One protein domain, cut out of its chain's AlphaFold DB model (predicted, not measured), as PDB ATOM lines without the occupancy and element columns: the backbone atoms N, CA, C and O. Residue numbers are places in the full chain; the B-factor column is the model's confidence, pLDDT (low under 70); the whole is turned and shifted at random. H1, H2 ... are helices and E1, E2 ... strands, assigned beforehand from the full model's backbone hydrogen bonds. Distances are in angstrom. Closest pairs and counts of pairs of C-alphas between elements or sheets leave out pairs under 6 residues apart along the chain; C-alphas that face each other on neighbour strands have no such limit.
ATOM      1  N   TYR A  41      88.500 130.109 154.962       96.94
ATOM      2  CA  TYR A  41      88.768 128.685 155.104       96.94
ATOM      3  C   TYR A  41      89.776 128.447 156.235       96.94
ATOM      4  O   TYR A  41      90.580 129.316 156.583       96.94
ATOM      5  N   GLN A  42      89.716 127.260 156.828       97.31
ATOM      6  CA  GLN A  42      90.663 126.782 157.834       97.31
ATOM      7  C   GLN A  42      91.582 125.773 157.146       97.31
ATOM      8  O   GLN A  42      91.075 124.827 156.541       97.31
ATOM      9  N   ALA A  43      92.896 125.981 157.210       97.75
ATOM     10  CA  ALA A  43      93.861 124.987 156.757       97.75
ATOM     11  C   ALA A  43      93.952 123.837 157.775       97.75
ATOM     12  O   ALA A  43      93.839 124.045 158.988       97.75
ATOM     13  N   ALA A  44      94.132 122.618 157.277       97.94
ATOM     14  CA  ALA A  44      94.447 121.454 158.091       97.94
ATOM     15  C   ALA A  44      95.926 121.466 158.527       97.94
ATOM     16  O   ALA A  44      96.717 122.304 158.097       97.94
ATOM     17  N   ALA A  45      96.315 120.525 159.391       96.31
ATOM     18  CA  ALA A  45      97.669 120.465 159.953       96.31
ATOM     19  C   ALA A  45      98.778 120.203 158.908       96.31
ATOM     20  O   ALA A  45      99.929 120.561 159.144       96.31
ATOM     21  N   ASP A  46      98.431 119.604 157.767       94.75
ATOM     22  CA  ASP A  46      99.293 119.375 156.597       94.75
ATOM     23  C   ASP A  46      99.228 120.513 155.555       94.75
ATOM     24  O   ASP A  46      99.896 120.458 154.519       94.75
ATOM     25  N   GLY A  47      98.416 121.538 155.826       97.62
ATOM     26  CA  GLY A  47      98.161 122.685 154.963       97.62
ATOM     27  C   GLY A  47      96.995 122.514 153.990       97.62
ATOM     28  O   GLY A  47      96.637 123.489 153.330       97.62
ATOM     29  N   THR A  48      96.382 121.331 153.874       98.12
ATOM     30  CA  THR A  48      95.260 121.115 152.941       98.12
ATOM     31  C   THR A  48      94.050 121.983 153.294       98.12
ATOM     32  O   THR A  48      93.791 122.278 154.465       98.12
ATOM     33  N   VAL A  49      93.310 122.438 152.280       97.56
ATOM     34  CA  VAL A  49      92.159 123.345 152.447       97.56
ATOM     35  C   VAL A  49      90.898 122.808 151.755       97.56
ATOM     36  O   VAL A  49      90.994 122.119 150.740       97.56
ATOM     37  N   PRO A  50      89.688 123.116 152.262       94.25
ATOM     38  CA  PRO A  50      88.447 122.765 151.574       94.25
ATOM     39  C   PRO A  50      88.314 123.479 150.224       94.25
ATOM     40  O   PRO A  50      88.598 124.673 150.131       94.25
ATOM     41  N   ALA A  51      87.802 122.769 149.214       89.50
ATOM     42  CA  ALA A  51      87.495 123.301 147.883       89.50
ATOM     43  C   ALA A  51      86.619 124.569 147.941       89.50
ATOM     44  O   ALA A  51      85.616 124.606 148.663       89.50
ATOM     45  N   GLN A  52      86.978 125.601 147.166       86.44
ATOM     46  CA  GLN A  52      86.370 126.935 147.291       86.44
ATOM     47  C   GLN A  52      85.227 127.213 146.294       86.44
ATOM     48  O   GLN A  52      84.144 127.640 146.698       86.44
ATOM     49  N   SER A  53      85.448 126.967 144.995       75.56
ATOM     50  CA  SER A  53      84.503 127.241 143.896       75.56
ATOM     51  C   SER A  53      84.641 126.197 142.790       75.56
ATOM     52  O   SER A  53      85.748 125.934 142.344       75.56
ATOM     53  N   THR A  54      83.539 125.635 142.284       69.56
ATOM     54  CA  THR A  54      83.571 124.705 141.132       69.56
ATOM     55  C   THR A  54      83.749 125.399 139.776       69.56
ATOM     56  O   THR A  54      83.732 124.727 138.748       69.56
ATOM     57  N   ASP A  55      83.840 126.728 139.751       85.06
ATOM     58  CA  ASP A  55      84.136 127.508 138.551       85.06
ATOM     59  C   ASP A  55      85.410 128.326 138.785       85.06
ATOM     60  O   ASP A  55      85.441 129.169 139.687       85.06
ATOM     61  N   GLY A  56      86.436 128.035 137.980       92.31
ATOM     62  CA  GLY A  56      87.792 128.571 138.102       92.31
ATOM     63  C   GLY A  56      88.720 127.732 138.998       92.31
ATOM     64  O   GLY A  56      88.248 126.832 139.698       92.31
ATOM     65  N   PRO A  57      90.029 128.043 138.975       96.56
ATOM     66  CA  PRO A  57      91.044 127.339 139.751       96.56
ATOM     67  C   PRO A  57      90.855 127.519 141.265       96.56
ATOM     68  O   PRO A  57      90.382 128.549 141.760       96.56
ATOM     69  N   GLN A  58      91.253 126.493 142.006       96.50
ATOM     70  CA  GLN A  58      91.143 126.337 143.452       96.50
ATOM     71  C   GLN A  58      92.523 126.168 144.081       96.50
ATOM     72  O   GLN A  58      93.413 125.534 143.516       96.50
ATOM     73  N   VAL A  59      92.661 126.658 145.307       98.12
ATOM     74  CA  VAL A  59      93.794 126.335 146.172       98.12
ATOM     75  C   VAL A  59      93.527 124.983 146.830       98.12
ATOM     76  O   VAL A  59      92.450 124.767 147.385       98.12
ATOM     77  N   THR A  60      94.491 124.073 146.795       97.94
ATOM     78  CA  THR A  60      94.391 122.727 147.387       97.94
ATOM     79  C   THR A  60      95.116 122.638 148.728       97.94
ATOM     80  O   THR A  60      94.655 121.948 149.642       97.94
ATOM     81  N   LYS A  61      96.220 123.380 148.883       98.44
ATOM     82  CA  LYS A  61      97.056 123.405 150.091       98.44
ATOM     83  C   LYS A  61      97.794 124.738 150.239       98.44
ATOM     84  O   LYS A  61      98.244 125.319 149.256       98.44
ATOM     85  N   VAL A  62      97.934 125.208 151.478       98.75
ATOM     86  CA  VAL A  62      98.746 126.374 151.860       98.75
ATOM     87  C   VAL A  62      99.615 126.031 153.064       98.75
ATOM     88  O   VAL A  62      99.121 125.478 154.046       98.75
ATOM     89  N   ARG A  63     100.906 126.362 153.022       98.44
ATOM     90  CA  ARG A  63     101.827 126.153 154.153       98.44
ATOM     91  C   ARG A  63     103.004 127.118 154.111       98.44
ATOM     92  O   ARG A  63     103.390 127.574 153.041       98.44
ATOM     93  N   LEU A  64     103.604 127.374 155.269       98.44
ATOM     94  CA  LEU A  64     104.994 127.821 155.335       98.44
ATOM     95  C   LEU A  64     105.903 126.599 155.512       98.44
ATOM     96  O   LEU A  64     105.519 125.637 156.187       98.44
ATOM     97  N   LEU A  65     107.098 126.641 154.933       97.06
ATOM     98  CA  LEU A  65     108.120 125.617 155.164       97.06
ATOM     99  C   LEU A  65     108.884 125.868 156.474       97.06
ATOM    100  O   LEU A  65     108.918 126.993 156.977       97.06
ATOM    101  N   LYS A  66     109.476 124.814 157.048       94.75
ATOM    102  CA  LYS A  66     110.376 124.924 158.215       94.75
ATOM    103  C   LYS A  66     111.827 125.154 157.802       94.75
ATOM    104  O   LYS A  66     112.579 125.778 158.538       94.75
ATOM    105  N   GLU A  67     112.184 124.624 156.641       93.19
ATOM    106  CA  GLU A  67     113.530 124.556 156.072       93.19
ATOM    107  C   GLU A  67     113.950 125.876 155.404       93.19
ATOM    108  O   GLU A  67     115.104 126.062 155.041       93.19
ATOM    109  N   GLY A  68     113.020 126.821 155.243       91.75
ATOM    110  CA  GLY A  68     113.302 128.100 154.611       91.75
ATOM    111  C   GLY A  68     112.160 129.098 154.727       91.75
ATOM    112  O   GLY A  68     111.092 128.825 155.277       91.75
ATOM    113  N   THR A  69     112.386 130.286 154.181       95.50
ATOM    114  CA  THR A  69     111.460 131.421 154.269       95.50
ATOM    115  C   THR A  69     110.448 131.429 153.124       95.50
ATOM    116  O   THR A  69     110.276 132.428 152.433       95.50
ATOM    117  N   PHE A  70     109.760 130.300 152.930       97.81
ATOM    118  CA  PHE A  70     108.863 130.071 151.796       97.81
ATOM    119  C   PHE A  70     107.408 129.881 152.219       97.81
ATOM    120  O   PHE A  70     107.106 129.116 153.139       97.81
ATOM    121  N   LEU A  71     106.512 130.565 151.511       98.62
ATOM    122  CA  LEU A  71     105.083 130.298 151.447       98.62
ATOM    123  C   LEU A  71     104.802 129.460 150.198       98.62
ATOM    124  O   LEU A  71     105.056 129.910 149.082       98.62
ATOM    125  N   GLU A  72     104.220 128.280 150.384       98.69
ATOM    126  CA  GLU A  72     103.678 127.482 149.287       98.69
ATOM    127  C   GLU A  72     102.160 127.660 149.183       98.69
ATOM    128  O   GLU A  72     101.437 127.524 150.177       98.69
ATOM    129  N   VAL A  73     101.677 127.898 147.961       98.81
ATOM    130  CA  VAL A  73     100.256 127.832 147.590       98.81
ATOM    131  C   VAL A  73     100.120 126.842 146.440       98.81
ATOM    132  O   VAL A  73     100.610 127.085 145.340       98.81
ATOM    133  N   HIS A  74      99.471 125.716 146.714       98.62
ATOM    134  CA  HIS A  74      99.219 124.644 145.754       98.62
ATOM    135  C   HIS A  74      97.854 124.854 145.107       98.62
ATOM    136  O   HIS A  74      96.887 125.199 145.793       98.62
ATOM    137  N   TRP A  75      97.769 124.608 143.807       98.25
ATOM    138  CA  TRP A  75      96.568 124.749 142.988       98.25
ATOM    139  C   TRP A  75      96.105 123.375 142.478       98.25
ATOM    140  O   TRP A  75      96.853 122.400 142.525       98.25
ATOM    141  N   ASN A  76      94.856 123.257 142.026       96.88
ATOM    142  CA  ASN A  76      94.336 122.013 141.431       96.88
ATOM    143  C   ASN A  76      94.636 121.873 139.926       96.88
ATOM    144  O   ASN A  76      94.340 120.828 139.350       96.88
ATOM    145  N   GLU A  77      95.100 122.948 139.290       96.31
ATOM    146  CA  GLU A  77      95.372 123.077 137.857       96.31
ATOM    147  C   GLU A  77      96.317 124.268 137.610       96.31
ATOM    148  O   GLU A  77      96.478 125.118 138.493       96.31
ATOM    149  N   TYR A  78      96.903 124.350 136.408       97.19
ATOM    150  CA  TYR A  78      97.743 125.477 135.985       97.19
ATOM    151  C   TYR A  78      97.016 126.816 136.176       97.19
ATOM    152  O   TYR A  78      95.924 127.041 135.638       97.19
ATOM    153  N   VAL A  79      97.691 127.748 136.842       97.88
ATOM    154  CA  VAL A  79      97.336 129.170 136.890       97.88
ATOM    155  C   VAL A  79      98.430 130.007 136.236       97.88
ATOM    156  O   VAL A  79      99.583 129.598 136.174       97.88
ATOM    157  N   ASP A  80      98.071 131.192 135.741       98.00
ATOM    158  CA  ASP A  80      99.000 132.148 135.140       98.00
ATOM    159  C   ASP A  80     100.186 132.409 136.077       98.00
ATOM    160  O   ASP A  80     100.048 133.034 137.132       98.00
ATOM    161  N   GLU A  81     101.350 131.917 135.663       96.44
ATOM    162  CA  GLU A  81     102.592 131.895 136.436       96.44
ATOM    163  C   GLU A  81     103.034 133.277 136.938       96.44
ATOM    164  O   GLU A  81     103.673 133.372 137.983       96.44
ATOM    165  N   THR A  82     102.653 134.359 136.246       96.62
ATOM    166  CA  THR A  82     102.970 135.732 136.666       96.62
ATOM    167  C   THR A  82     102.034 136.203 137.777       96.62
ATOM    168  O   THR A  82     102.467 136.814 138.753       96.62
ATOM    169  N   GLN A  83     100.742 135.879 137.680       98.06
ATOM    170  CA  GLN A  83      99.730 136.230 138.679       98.06
ATOM    171  C   GLN A  83      99.861 135.370 139.940       98.06
ATOM    172  O   GLN A  83      99.634 135.870 141.045       98.06
ATOM    173  N   ALA A  84     100.256 134.106 139.770       97.69
ATOM    174  CA  ALA A  84     100.416 133.109 140.820       97.69
ATOM    175  C   ALA A  84     101.539 133.433 141.819       97.69
ATOM    176  O   ALA A  84     101.512 132.902 142.928       97.69
ATOM    177  N   VAL A  85     102.493 134.299 141.460       97.81
ATOM    178  CA  VAL A  85     103.594 134.735 142.347       97.81
ATOM    179  C   VAL A  85     103.725 136.253 142.488       97.81
ATOM    180  O   VAL A  85     104.609 136.738 143.194       97.81
ATOM    181  N   ASN A  86     102.834 137.027 141.863       98.25
ATOM    182  CA  ASN A  86     102.753 138.461 142.109       98.25
ATOM    183  C   ASN A  86     102.267 138.710 143.544       98.25
ATOM    184  O   ASN A  86     101.094 138.499 143.858       98.25
ATOM    185  N   VAL A  87     103.169 139.204 144.394       98.06
ATOM    186  CA  VAL A  87     102.930 139.460 145.820       98.06
ATOM    187  C   VAL A  87     101.761 140.410 146.105       98.06
ATOM    188  O   VAL A  87     101.135 140.262 147.146       98.06
ATOM    189  N   ASP A  88     101.365 141.292 145.179       97.88
ATOM    190  CA  ASP A  88     100.171 142.148 145.330       97.88
ATOM    191  C   ASP A  88      98.851 141.348 145.393       97.88
ATOM    192  O   ASP A  88      97.802 141.878 145.782       97.88
ATOM    193  N   ASN A  89      98.874 140.074 144.992       98.38
ATOM    194  CA  ASN A  89      97.735 139.167 145.095       98.38
ATOM    195  C   ASN A  89      97.673 138.421 146.440       98.38
ATOM    196  O   ASN A  89      96.687 137.719 146.680       98.38
ATOM    197  N   PHE A  90      98.668 138.575 147.322       98.56
ATOM    198  CA  PHE A  90      98.808 137.806 148.560       98.56
ATOM    199  C   PHE A  90      99.079 138.716 149.767       98.56
ATOM    200  O   PHE A  90      99.928 139.598 149.733       98.56
ATOM    201  N   THR A  91      98.411 138.449 150.888       98.38
ATOM    202  CA  THR A  91      98.684 139.119 152.168       98.38
ATOM    203  C   THR A  91      98.887 138.068 153.246       98.38
ATOM    204  O   THR A  91      97.921 137.477 153.732       98.38
ATOM    205  N   LEU A  92     100.143 137.842 153.630       98.44
ATOM    206  CA  LEU A  92     100.511 136.965 154.737       98.44
ATOM    207  C   LEU A  92     100.580 137.767 156.042       98.44
ATOM    208  O   LEU A  92     101.160 138.853 156.090       98.44
ATOM    209  N   THR A  93     100.011 137.233 157.120       98.31
ATOM    210  CA  THR A  93     100.097 137.829 158.458       98.31
ATOM    211  C   THR A  93     100.426 136.785 159.520       98.31
ATOM    212  O   THR A  93      99.962 135.648 159.447       98.31
ATOM    213  N   ASN A  94     101.183 137.186 160.540       98.19
ATOM    214  CA  ASN A  94     101.477 136.393 161.732       98.19
ATOM    215  C   ASN A  94     101.085 137.216 162.970       98.19
ATOM    216  O   ASN A  94     101.573 138.327 163.192       98.19
ATOM    217  N   GLY A  95     100.101 136.734 163.733       96.50
ATOM    218  CA  GLY A  95      99.535 137.473 164.872       96.50
ATOM    219  C   GLY A  95      98.870 138.803 164.504       96.50
ATOM    220  O   GLY A  95      98.834 139.710 165.332       96.50
ATOM    221  N   GLY A  96      98.387 138.937 163.264       93.31
ATOM    222  CA  GLY A  96      97.802 140.173 162.733       93.31
ATOM    223  C   GLY A  96      98.816 141.227 162.270       93.31
ATOM    224  O   GLY A  96      98.406 142.294 161.824       93.31
ATOM    225  N   LYS A  97     100.125 140.950 162.342       96.81
ATOM    226  CA  LYS A  97     101.160 141.760 161.682       96.81
ATOM    227  C   LYS A  97     101.421 141.213 160.284       96.81
ATOM    228  O   LYS A  97     101.575 140.004 160.141       96.81
ATOM    229  N   THR A  98     101.503 142.083 159.282       97.00
ATOM    230  CA  THR A  98     101.905 141.704 157.920       97.00
ATOM    231  C   THR A  98     103.331 141.163 157.904       97.00
ATOM    232  O   THR A  98     104.224 141.755 158.510       97.00
ATOM    233  N   VAL A  99     103.529 140.052 157.199       97.56
ATOM    234  CA  VAL A  99     104.839 139.496 156.850       97.56
ATOM    235  C   VAL A  99     105.161 139.958 155.429       97.56
ATOM    236  O   VAL A  99     104.320 139.839 154.539       97.56
ATOM    237  N   THR A 100     106.350 140.516 155.213       97.69
ATOM    238  CA  THR A 100     106.749 141.040 153.899       97.69
ATOM    239  C   THR A 100     107.064 139.888 152.953       97.69
ATOM    240  O   THR A 100     108.037 139.173 153.174       97.69
ATOM    241  N   LEU A 101     106.277 139.723 151.892       98.00
ATOM    242  CA  LEU A 101     106.584 138.797 150.800       98.00
ATOM    243  C   LEU A 101     107.627 139.425 149.859       98.00
ATOM    244  O   LEU A 101     107.580 140.634 149.611       98.00
ATOM    245  N   ARG A 102     108.567 138.627 149.346       94.94
ATOM    246  CA  ARG A 102     109.571 139.063 148.366       94.94
ATOM    247  C   ARG A 102     109.001 138.917 146.948       94.94
ATOM    248  O   ARG A 102     108.592 137.812 146.585       94.94
ATOM    249  N   PRO A 103     108.926 139.999 146.149       93.50
ATOM    250  CA  PRO A 103     108.497 139.899 144.759       93.50
ATOM    251  C   PRO A 103     109.506 139.083 143.948       93.50
ATOM    252  O   PRO A 103     110.702 139.122 144.226       93.50
ATOM    253  N   LYS A 104     109.020 138.386 142.918       91.50
ATOM    254  CA  LYS A 104     109.871 137.759 141.904       91.50
ATOM    255  C   LYS A 104     110.766 138.814 141.234       91.50
ATOM    256  O   LYS A 104     110.268 139.883 140.873       91.50
ATOM    257  N   ALA A 105     112.052 138.509 141.059       83.19
ATOM    258  CA  ALA A 105     112.961 139.345 140.272       83.19
ATOM    259  C   ALA A 105     112.544 139.353 138.787       83.19
ATOM    260  O   ALA A 105     112.015 138.364 138.280       83.19
ATOM    261  N   ASN A 106     112.759 140.470 138.084       74.25
ATOM    262  CA  ASN A 106     112.428 140.559 136.653       74.25
ATOM    263  C   ASN A 106     113.440 139.804 135.772       74.25
ATOM    264  O   ASN A 106     113.133 139.465 134.628       74.25
ATOM    265  N   ASP A 107     114.638 139.576 136.301       71.12
ATOM    266  CA  ASP A 107     115.806 139.020 135.641       71.12
ATOM    267  C   ASP A 107     116.749 138.355 136.658       71.12
ATOM    268  O   ASP A 107     116.788 138.729 137.831       71.12
ATOM    269  N   GLY A 108     117.499 137.352 136.193       78.69
ATOM    270  CA  GLY A 108     118.440 136.580 137.006       78.69
ATOM    271  C   GLY A 108     117.787 135.688 138.071       78.69
ATOM    272  O   GLY A 108     116.660 135.203 137.922       78.69
ATOM    273  N   VAL A 109     118.530 135.492 139.163       82.38
ATOM    274  CA  VAL A 109     118.158 134.649 140.305       82.38
ATOM    275  C   VAL A 109     116.931 135.193 141.046       82.38
ATOM    276  O   VAL A 109     116.849 136.379 141.369       82.38
ATOM    277  N   THR A 110     115.994 134.308 141.388       89.19
ATOM    278  CA  THR A 110     114.794 134.621 142.175       89.19
ATOM    279  C   THR A 110     114.441 133.486 143.130       89.19
ATOM    280  O   THR A 110     114.483 132.318 142.765       89.19
ATOM    281  N   ASP A 111     113.995 133.824 144.339       92.62
ATOM    282  CA  ASP A 111     113.496 132.862 145.329       92.62
ATOM    283  C   ASP A 111     111.952 132.805 145.394       92.62
ATOM    284  O   ASP A 111     111.375 132.015 146.142       92.62
ATOM    285  N   THR A 112     111.282 133.593 144.544       96.12
ATOM    286  CA  THR A 112     109.829 133.585 144.303       96.12
ATOM    287  C   THR A 112     109.544 133.202 142.843       96.12
ATOM    288  O   THR A 112     109.929 133.928 141.923       96.12
ATOM    289  N   TYR A 113     108.884 132.062 142.611       96.25
ATOM    290  CA  TYR A 113     108.597 131.496 141.280       96.25
ATOM    291  C   TYR A 113     107.533 130.376 141.334       96.25
ATOM    292  O   TYR A 113     107.126 129.924 142.405       96.25
ATOM    293  N   TYR A 114     107.005 129.989 140.169       97.81
ATOM    294  CA  TYR A 114     105.888 129.047 140.028       97.81
ATOM    295  C   TYR A 114     106.388 127.709 139.475       97.81
ATOM    296  O   TYR A 114     106.911 127.670 138.361       97.81
ATOM    297  N   PHE A 115     106.244 126.633 140.246       97.75
ATOM    298  CA  PHE A 115     106.550 125.272 139.809       97.75
ATOM    299  C   PHE A 115     105.367 124.711 139.026       97.75
ATOM    300  O   PHE A 115     104.284 124.528 139.589       97.75
ATOM    301  N   ASP A 116     105.600 124.448 137.744       97.62
ATOM    302  CA  ASP A 116     104.660 123.807 136.830       97.62
ATOM    303  C   ASP A 116     105.428 123.330 135.592       97.62
ATOM    304  O   ASP A 116     106.278 124.062 135.076       97.62
ATOM    305  N   LYS A 117     105.138 122.130 135.081       95.88
ATOM    306  CA  LYS A 117     105.784 121.629 133.854       95.88
ATOM    307  C   LYS A 117     105.454 122.455 132.602       95.88
ATOM    308  O   LYS A 117     106.214 122.429 131.637       95.88
ATOM    309  N   ASP A 118     104.327 123.169 132.611       95.06
ATOM    310  CA  ASP A 118     103.848 124.035 131.530       95.06
ATOM    311  C   ASP A 118     104.168 125.524 131.791       95.06
ATOM    312  O   ASP A 118     103.617 126.402 131.119       95.06
ATOM    313  N   ASN A 119     105.070 125.825 132.742       95.88
ATOM    314  CA  ASN A 119     105.617 127.166 132.980       95.88
ATOM    315  C   ASN A 119     106.286 127.711 131.705       95.88
ATOM    316  O   ASN A 119     107.283 127.170 131.220       95.88
ATOM    317  N   LYS A 120     105.725 128.786 131.149       95.00
ATOM    318  CA  LYS A 120     106.058 129.307 129.813       95.00
ATOM    319  C   LYS A 120     107.383 130.052 129.808       95.00
ATOM    320  O   LYS A 120     108.103 129.970 128.816       95.00
ATOM    321  N   GLU A 121     107.708 130.759 130.885       92.56
ATOM    322  CA  GLU A 121     109.000 131.421 131.042       92.56
ATOM    323  C   GLU A 121     110.151 130.409 131.089       92.56
ATOM    324  O   GLU A 121     111.095 130.538 130.319       92.56
ATOM    325  N   VAL A 122     110.058 129.368 131.922       92.75
ATOM    326  CA  VAL A 122     111.125 128.353 132.041       92.75
ATOM    327  C   VAL A 122     111.185 127.453 130.801       92.75
ATOM    328  O   VAL A 122     112.267 127.063 130.367       92.75
ATOM    329  N   ALA A 123     110.045 127.149 130.172       93.19
ATOM    330  CA  ALA A 123     110.002 126.375 128.929       93.19
ATOM    331  C   ALA A 123     110.536 127.132 127.694       93.19
ATOM    332  O   ALA A 123     110.775 126.502 126.658       93.19
ATOM    333  N   ALA A 124     110.710 128.458 127.779       93.56
ATOM    334  CA  ALA A 124     111.351 129.259 126.736       93.56
ATOM    335  C   ALA A 124     112.887 129.147 126.760       93.56
ATOM    336  O   ALA A 124     113.522 129.347 125.722       93.56
ATOM    337  N   GLU A 125     113.471 128.803 127.910       92.31
ATOM    338  CA  GLU A 125     114.917 128.682 128.092       92.31
ATOM    339  C   GLU A 125     115.456 127.334 127.584       92.31
ATOM    340  O   GLU A 125     114.740 126.334 127.480       92.31
ATOM    341  N   SER A 126     116.752 127.288 127.255       88.19
ATOM    342  CA  SER A 126     117.355 126.100 126.627       88.19
ATOM    343  C   SER A 126     117.406 124.870 127.543       88.19
ATOM    344  O   SER A 126     117.232 123.751 127.054       88.19
ATOM    345  N   GLY A 127     117.581 125.071 128.856       84.19
ATOM    346  CA  GLY A 127     117.647 124.002 129.858       84.19
ATOM    347  C   GLY A 127     116.310 123.305 130.132       84.19
ATOM    348  O   GLY A 127     116.308 122.134 130.509       84.19
ATOM    349  N   LYS A 128     115.173 123.989 129.906       89.25
ATOM    350  CA  LYS A 128     113.801 123.470 130.105       89.25
ATOM    351  C   LYS A 128     113.597 122.735 131.435       89.25
ATOM    352  O   LYS A 128     112.916 121.711 131.483       89.25
ATOM    353  N   LEU A 129     114.184 123.267 132.505       91.06
ATOM    354  CA  LEU A 129     114.332 122.616 133.809       91.06
ATOM    355  C   LEU A 129     113.047 121.931 134.314       91.06
ATOM    356  O   LEU A 129     113.088 120.790 134.759       91.06
ATOM    357  N   MET A 130     111.891 122.584 134.172       94.75
ATOM    358  CA  MET A 130     110.605 122.084 134.678       94.75
ATOM    359  C   MET A 130     109.898 121.033 133.797       94.75
ATOM    360  O   MET A 130     108.877 120.499 134.219       94.75
ATOM    361  N   GLN A 131     110.400 120.694 132.600       93.62
ATOM    362  CA  GLN A 131     109.658 119.880 131.610       93.62
ATOM    363  C   GLN A 131     109.267 118.462 132.075       93.62
ATOM    364  O   GLN A 131     108.400 117.840 131.458       93.62
ATOM    365  N   TYR A 132     109.913 117.955 133.130       93.19
ATOM    366  CA  TYR A 132     109.681 116.634 133.721       93.19
ATOM    367  C   TYR A 132     109.041 116.681 135.117       93.19
ATOM    368  O   TYR A 132     108.914 115.634 135.748       93.19
ATOM    369  N   LEU A 133     108.611 117.855 135.598       96.06
ATOM    370  CA  LEU A 133     107.838 117.936 136.841       96.06
ATOM    371  C   LEU A 133     106.557 117.096 136.747       96.06
ATOM    372  O   LEU A 133     105.926 117.030 135.686       96.06
ATOM    373  N   ASP A 134     106.153 116.493 137.870       95.56
ATOM    374  CA  ASP A 134     104.890 115.758 137.957       95.56
ATOM    375  C   ASP A 134     103.738 116.659 137.455       95.56
ATOM    376  O   ASP A 134     103.597 117.790 137.930       95.56
ATOM    377  N   PRO A 135     102.900 116.200 136.500       95.44
ATOM    378  CA  PRO A 135     101.838 117.017 135.913       95.44
ATOM    379  C   PRO A 135     100.770 117.543 136.882       95.44
ATOM    380  O   PRO A 135      99.913 118.304 136.439       95.44
ATOM    381  N   SER A 136     100.766 117.111 138.147       95.12
ATOM    382  CA  SER A 136      99.906 117.625 139.218       95.12
ATOM    383  C   SER A 136     100.559 118.716 140.080       95.12
ATOM    384  O   SER A 136      99.867 119.341 140.890       95.12
ATOM    385  N   ILE A 137     101.860 118.984 139.908       96.56
ATOM    386  CA  ILE A 137     102.554 120.088 140.580       96.56
ATOM    387  C   ILE A 137     102.155 121.404 139.911       96.56
ATOM    388  O   ILE A 137     102.628 121.760 138.835       96.56
ATOM    389  N   HIS A 138     101.293 122.134 140.612       98.19
ATOM    390  CA  HIS A 138     100.873 123.493 140.294       98.19
ATOM    391  C   HIS A 138     101.099 124.345 141.548       98.19
ATOM    392  O   HIS A 138     100.192 124.497 142.371       98.19
ATOM    393  N   MET A 139     102.317 124.845 141.773       98.44
ATOM    394  CA  MET A 139     102.711 125.402 143.076       98.44
ATOM    395  C   MET A 139     103.370 126.780 142.969       98.44
ATOM    396  O   MET A 139     104.473 126.935 142.449       98.44
ATOM    397  N   SER A 140     102.737 127.785 143.574       98.62
ATOM    398  CA  SER A 140     103.383 129.062 143.877       98.62
ATOM    399  C   SER A 140     104.359 128.876 145.035       98.62
ATOM    400  O   SER A 140     103.927 128.563 146.145       98.62
ATOM    401  N   ASN A 141     105.645 129.126 144.803       98.31
ATOM    402  CA  ASN A 141     106.645 129.311 145.849       98.31
ATOM    403  C   ASN A 141     106.925 130.811 145.981       98.31
ATOM    404  O   ASN A 141     107.420 131.437 145.045       98.31
ATOM    405  N   ILE A 142     106.553 131.398 147.117       98.62
ATOM    406  CA  ILE A 142     106.687 132.835 147.379       98.62
ATOM    407  C   ILE A 142     107.537 133.018 148.628       98.62
ATOM    408  O   ILE A 142     107.137 132.643 149.732       98.62
ATOM    409  N   ALA A 143     108.710 133.609 148.468       97.62
ATOM    410  CA  ALA A 143     109.608 133.875 149.571       97.62
ATOM    411  C   ALA A 143     109.118 135.038 150.457       97.62
ATOM    412  O   ALA A 143     108.365 135.913 150.020       97.62
ATOM    413  N   TYR A 144     109.539 135.072 151.722       96.75
ATOM    414  CA  TYR A 144     109.155 136.113 152.679       96.75
ATOM    415  C   TYR A 144     110.303 136.528 153.606       96.75
ATOM    416  O   TYR A 144     111.197 135.751 153.923       96.75
ATOM    417  N   SER A 145     110.294 137.776 154.065       92.56
ATOM    418  CA  SER A 145     111.336 138.343 154.925       92.56
ATOM    419  C   SER A 145     110.863 138.510 156.371       92.56
ATOM    420  O   SER A 145     109.724 138.906 156.630       92.56
ATOM    421  N   GLY A 146     111.775 138.275 157.318       87.75
ATOM    422  CA  GLY A 146     111.515 138.336 158.759       87.75
ATOM    423  C   GLY A 146     111.241 136.964 159.381       87.75
ATOM    424  O   GLY A 146     111.349 135.933 158.725       87.75
ATOM    425  N   THR A 147     110.908 136.951 160.672       89.25
ATOM    426  CA  THR A 147     110.668 135.725 161.446       89.25
ATOM    427  C   THR A 147     109.187 135.523 161.758       89.25
ATOM    428  O   THR A 147     108.434 136.476 161.961       89.25
ATOM    429  N   ILE A 148     108.774 134.257 161.825       94.06
ATOM    430  CA  ILE A 148     107.431 133.839 162.235       94.06
ATOM    431  C   ILE A 148     107.445 133.539 163.738       94.06
ATOM    432  O   ILE A 148     108.249 132.733 164.197       94.06
ATOM    433  N   ASP A 149     106.539 134.147 164.510       93.56
ATOM    434  CA  ASP A 149     106.266 133.735 165.892       93.56
ATOM    435  C   ASP A 149     105.325 132.512 165.860       93.56
ATOM    436  O   ASP A 149     104.146 132.663 165.510       93.56
ATOM    437  N   PRO A 150     105.798 131.301 166.227       89.38
ATOM    438  CA  PRO A 150     104.999 130.076 166.155       89.38
ATOM    439  C   PRO A 150     103.871 130.036 167.197       89.38
ATOM    440  O   PRO A 150     103.014 129.158 167.144       89.38
ATOM    441  N   THR A 151     103.837 130.976 168.152       92.56
ATOM    442  CA  THR A 151     102.746 131.107 169.133       92.56
ATOM    443  C   THR A 151     101.562 131.921 168.607       92.56
ATOM    444  O   THR A 151     100.557 132.069 169.311       92.56
ATOM    445  N   LYS A 152     101.668 132.494 167.401       96.62
ATOM    446  CA  LYS A 152     100.640 133.352 166.802       96.62
ATOM    447  C   LYS A 152      99.983 132.679 165.599       96.62
ATOM    448  O   LYS A 152     100.668 132.019 164.824       96.62
ATOM    449  N   PRO A 153      98.670 132.892 165.390       96.62
ATOM    450  CA  PRO A 153      97.997 132.390 164.203       96.62
ATOM    451  C   PRO A 153      98.596 133.028 162.948       96.62
ATOM    452  O   PRO A 153      98.902 134.226 162.932       96.62
ATOM    453  N   ILE A 154      98.730 132.212 161.905       98.56
ATOM    454  CA  ILE A 154      99.155 132.632 160.574       98.56
ATOM    455  C   ILE A 154      97.921 132.638 159.675       98.56
ATOM    456  O   ILE A 154      97.144 131.676 159.657       98.56
ATOM    457  N   THR A 155      97.743 133.735 158.946       98.50
ATOM    458  CA  THR A 155      96.613 133.944 158.037       98.50
ATOM    459  C   THR A 155      97.131 134.453 156.701       98.50
ATOM    460  O   THR A 155      97.884 135.427 156.671       98.50
ATOM    461  N   LEU A 156      96.692 133.821 155.615       98.62
ATOM    462  CA  LEU A 156      96.968 134.210 154.237       98.62
ATOM    463  C   LEU A 156      95.671 134.647 153.558       98.62
ATOM    464  O   LEU A 156      94.756 133.842 153.408       98.62
ATOM    465  N   THR A 157      95.596 135.881 153.082       98.44
ATOM    466  CA  THR A 157      94.522 136.320 152.180       98.44
ATOM    467  C   THR A 157      95.031 136.310 150.743       98.44
ATOM    468  O   THR A 157      96.114 136.822 150.474       98.44
ATOM    469  N   ILE A 158      94.248 135.739 149.825       97.94
ATOM    470  CA  ILE A 158      94.553 135.649 148.394       97.94
ATOM    471  C   ILE A 158      93.470 136.375 147.596       97.94
ATOM    472  O   ILE A 158      92.272 136.095 147.713       97.94
ATOM    473  N   LYS A 159      93.900 137.285 146.726       97.00
ATOM    474  CA  LYS A 159      93.077 137.998 145.747       97.00
ATOM    475  C   LYS A 159      92.923 137.150 144.477       97.00
ATOM    476  O   LYS A 159      93.369 137.529 143.394       97.00
ATOM    477  N   GLY A 160      92.292 135.984 144.617       95.00
ATOM    478  CA  GLY A 160      92.133 135.014 143.530       95.00
ATOM    479  C   GLY A 160      91.476 135.577 142.265       95.00
ATOM    480  O   GLY A 160      91.785 135.114 141.175       95.00
ATOM    481  N   SER A 161      90.671 136.646 142.352       94.69
ATOM    482  CA  SER A 161      90.060 137.281 141.171       94.69
ATOM    483  C   SER A 161      91.068 137.861 140.163       94.69
ATOM    484  O   SER A 161      90.701 138.161 139.024       94.69
ATOM    485  N   ALA A 162      92.330 138.018 140.576       96.44
ATOM    486  CA  ALA A 162      93.447 138.448 139.743       96.44
ATOM    487  C   ALA A 162      94.329 137.293 139.226       96.44
ATOM    488  O   ALA A 162      95.225 137.578 138.440       96.44
ATOM    489  N   ILE A 163      94.083 136.046 139.648       97.50
ATOM    490  CA  ILE A 163      94.846 134.837 139.294       97.50
ATOM    491  C   ILE A 163      93.950 133.938 138.441       97.50
ATOM    492  O   ILE A 163      92.835 133.620 138.858       97.50
ATOM    493  N   LYS A 164      94.396 133.555 137.240       97.25
ATOM    494  CA  LYS A 164      93.540 132.887 136.245       97.25
ATOM    495  C   LYS A 164      94.121 131.599 135.687       97.25
ATOM    496  O   LYS A 164      95.329 131.488 135.545       97.25
ATOM    497  N   ASP A 165      93.247 130.674 135.303       96.38
ATOM    498  CA  ASP A 165      93.607 129.498 134.504       96.38
ATOM    499  C   ASP A 165      93.904 129.864 133.029       96.38
ATOM    500  O   ASP A 165      93.680 130.994 132.573       96.38
ATOM    501  N   ASN A 166      94.354 128.883 132.238       93.00
ATOM    502  CA  ASN A 166      94.565 129.043 130.789       93.00
ATOM    503  C   ASN A 166      93.266 129.326 129.991       93.00
ATOM    504  O   ASN A 166      93.343 129.748 128.837       93.00
ATOM    505  N   ALA A 167      92.076 129.121 130.570       94.94
ATOM    506  CA  ALA A 167      90.788 129.498 129.978       94.94
ATOM    507  C   ALA A 167      90.354 130.935 130.349       94.94
ATOM    508  O   ALA A 167      89.324 131.418 129.866       94.94
ATOM    509  N   GLY A 168      91.133 131.638 131.178       95.69
ATOM    510  CA  GLY A 168      90.862 132.988 131.660       95.69
ATOM    511  C   GLY A 168      89.855 133.069 132.812       95.69
ATOM    512  O   GLY A 168      89.446 134.186 133.160       95.69
ATOM    513  N   LYS A 169      89.446 131.941 133.410       96.25
ATOM    514  CA  LYS A 169      88.622 131.931 134.627       96.25
ATOM    515  C   LYS A 169      89.488 132.285 135.823       96.25
ATOM    516  O   LYS A 169      90.612 131.813 135.932       96.25
ATOM    517  N   ALA A 170      88.957 133.101 136.725       96.31
ATOM    518  CA  ALA A 170      89.691 133.532 137.905       96.31
ATOM    519  C   ALA A 170      89.435 132.618 139.108       96.31
ATOM    520  O   ALA A 170      88.326 132.104 139.267       96.31
ATOM    521  N   ALA A 171      90.434 132.479 139.977       96.25
ATOM    522  CA  ALA A 171      90.263 131.870 141.288       96.25
ATOM    523  C   ALA A 171      89.318 132.706 142.172       96.25
ATOM    524  O   ALA A 171      89.052 133.892 141.936       96.25
ATOM    525  N   GLN A 172      88.821 132.106 143.251       95.00
ATOM    526  CA  GLN A 172      88.035 132.845 144.236       95.00
ATOM    527  C   GLN A 172      88.948 133.700 145.132       95.00
ATOM    528  O   GLN A 172      89.984 133.234 145.601       95.00
ATOM    529  N   ASN A 173      88.548 134.942 145.435       95.88
ATOM    530  CA  ASN A 173      89.119 135.653 146.586       95.88
ATOM    531  C   ASN A 173      88.857 134.825 147.851       95.88
ATOM    532  O   ASN A 173      87.724 134.392 148.055       95.88
ATOM    533  N   ALA A 174      89.856 134.640 148.708       96.38
ATOM    534  CA  ALA A 174      89.724 133.799 149.895       96.38
ATOM    535  C   ALA A 174      90.702 134.210 151.001       96.38
ATOM    536  O   ALA A 174      91.762 134.773 150.729       96.38
ATOM    537  N   THR A 175      90.365 133.880 152.245       98.00
ATOM    538  CA  THR A 175      91.278 133.982 153.390       98.00
ATOM    539  C   THR A 175      91.467 132.609 154.018       98.00
ATOM    540  O   THR A 175      90.503 131.962 154.411       98.00
ATOM    541  N   TYR A 176      92.710 132.172 154.152       98.12
ATOM    542  CA  TYR A 176      93.105 130.911 154.761       98.12
ATOM    543  C   TYR A 176      93.679 131.193 156.145       98.12
ATOM    544  O   TYR A 176      94.617 131.970 156.303       98.12
ATOM    545  N   THR A 177      93.080 130.585 157.158       98.00
ATOM    546  CA  THR A 177      93.440 130.743 158.573       98.00
ATOM    547  C   THR A 177      94.066 129.462 159.105       98.00
ATOM    548  O   THR A 177      93.792 128.384 158.579       98.00
ATOM    549  N   ASN A 178      94.894 129.583 160.148       96.31
ATOM    550  CA  ASN A 178      95.696 128.482 160.693       96.31
ATOM    551  C   ASN A 178      96.644 127.854 159.655       96.31
ATOM    552  O   ASN A 178      96.868 126.649 159.677       96.31
ATOM    553  N   VAL A 179      97.217 128.676 158.764       98.44
ATOM    554  CA  VAL A 179      98.246 128.230 157.808       98.44
ATOM    555  C   VAL A 179      99.413 127.622 158.603       98.44
ATOM    556  O   VAL A 179     100.002 128.330 159.423       98.44
ATOM    557  N   PRO A 180      99.736 126.330 158.439       97.94
ATOM    558  CA  PRO A 180     100.722 125.671 159.283       97.94
ATOM    559  C   PRO A 180     102.154 125.947 158.812       97.94
ATOM    560  O   PRO A 180     102.397 126.251 157.643       97.94
ATOM    561  N   VAL A 181     103.109 125.778 159.731       97.50
ATOM    562  CA  VAL A 181     104.542 125.688 159.415       97.50
ATOM    563  C   VAL A 181     104.935 124.209 159.440       97.50
ATOM    564  O   VAL A 181     105.051 123.602 160.509       97.50
ATOM    565  N   THR A 182     105.089 123.602 158.268       96.31
ATOM    566  CA  THR A 182     105.334 122.155 158.105       96.31
ATOM    567  C   THR A 182     106.685 121.908 157.454       96.31
ATOM    568  O   THR A 182     107.139 122.742 156.682       96.31
ATOM    569  N   SER A 183     107.292 120.749 157.709       96.44
ATOM    570  CA  SER A 183     108.472 120.343 156.941       96.44
ATOM    571  C   SER A 183     108.087 120.058 155.483       96.44
ATOM    572  O   SER A 183     106.957 119.627 155.219       96.44
TER     573      SER A 183
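AT A GLANCE: This is residues 41 to 183 of the 701 residues of an uncharacterized protein of Bifidobacterium aerophilum (UniProt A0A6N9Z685). Little regular structure: two small antiparallel sheets, E1-E2-E5-E4 and E3-E6-E7, stand partly face to face among long loops, with short helices H1 and H2 beyond E4 at one end. Of 143 printed residues, 48 are in named elements, mostly strand, ordered E1 E2 E3 E4 H1 H2 E5 E6 E7. The whole is compact, radius of gyration of the C-alphas 14.5 A, spanning 45 by 35 by 25 A.

IN THESE COORDINATES: E1, residues 59 to 65, begins at C-alpha (93.794, 126.335, 146.172). E2 is 70 to 75, E3 90 to 94, E4 113 to 115, H1 120 to 124, H2 129 to 132, E5 139 to 145, 19.6 A long, E6 154 to 159, E7 173 to 177, ending at C-alpha (93.440, 130.743, 158.573).

HOW THE PARTS SIT: Within hydrogen-bond range are N 63 and O 72 in hairpin E1-E2, 3.1 A, and N 91 and O 157 between E3 and E6, 2.8 A. H1 and H2 touch only at the corner, closest C-alphas Val 122 and Leu 129, 6.8 A. H1's O i to N i+4 pair is within range; H2 is too short for one.

THE WHOLE: The printed part has no cut. Links E2 to E3, E3 to E4 and E6 to E7 are long. Residue 54 has pLDDT under 70.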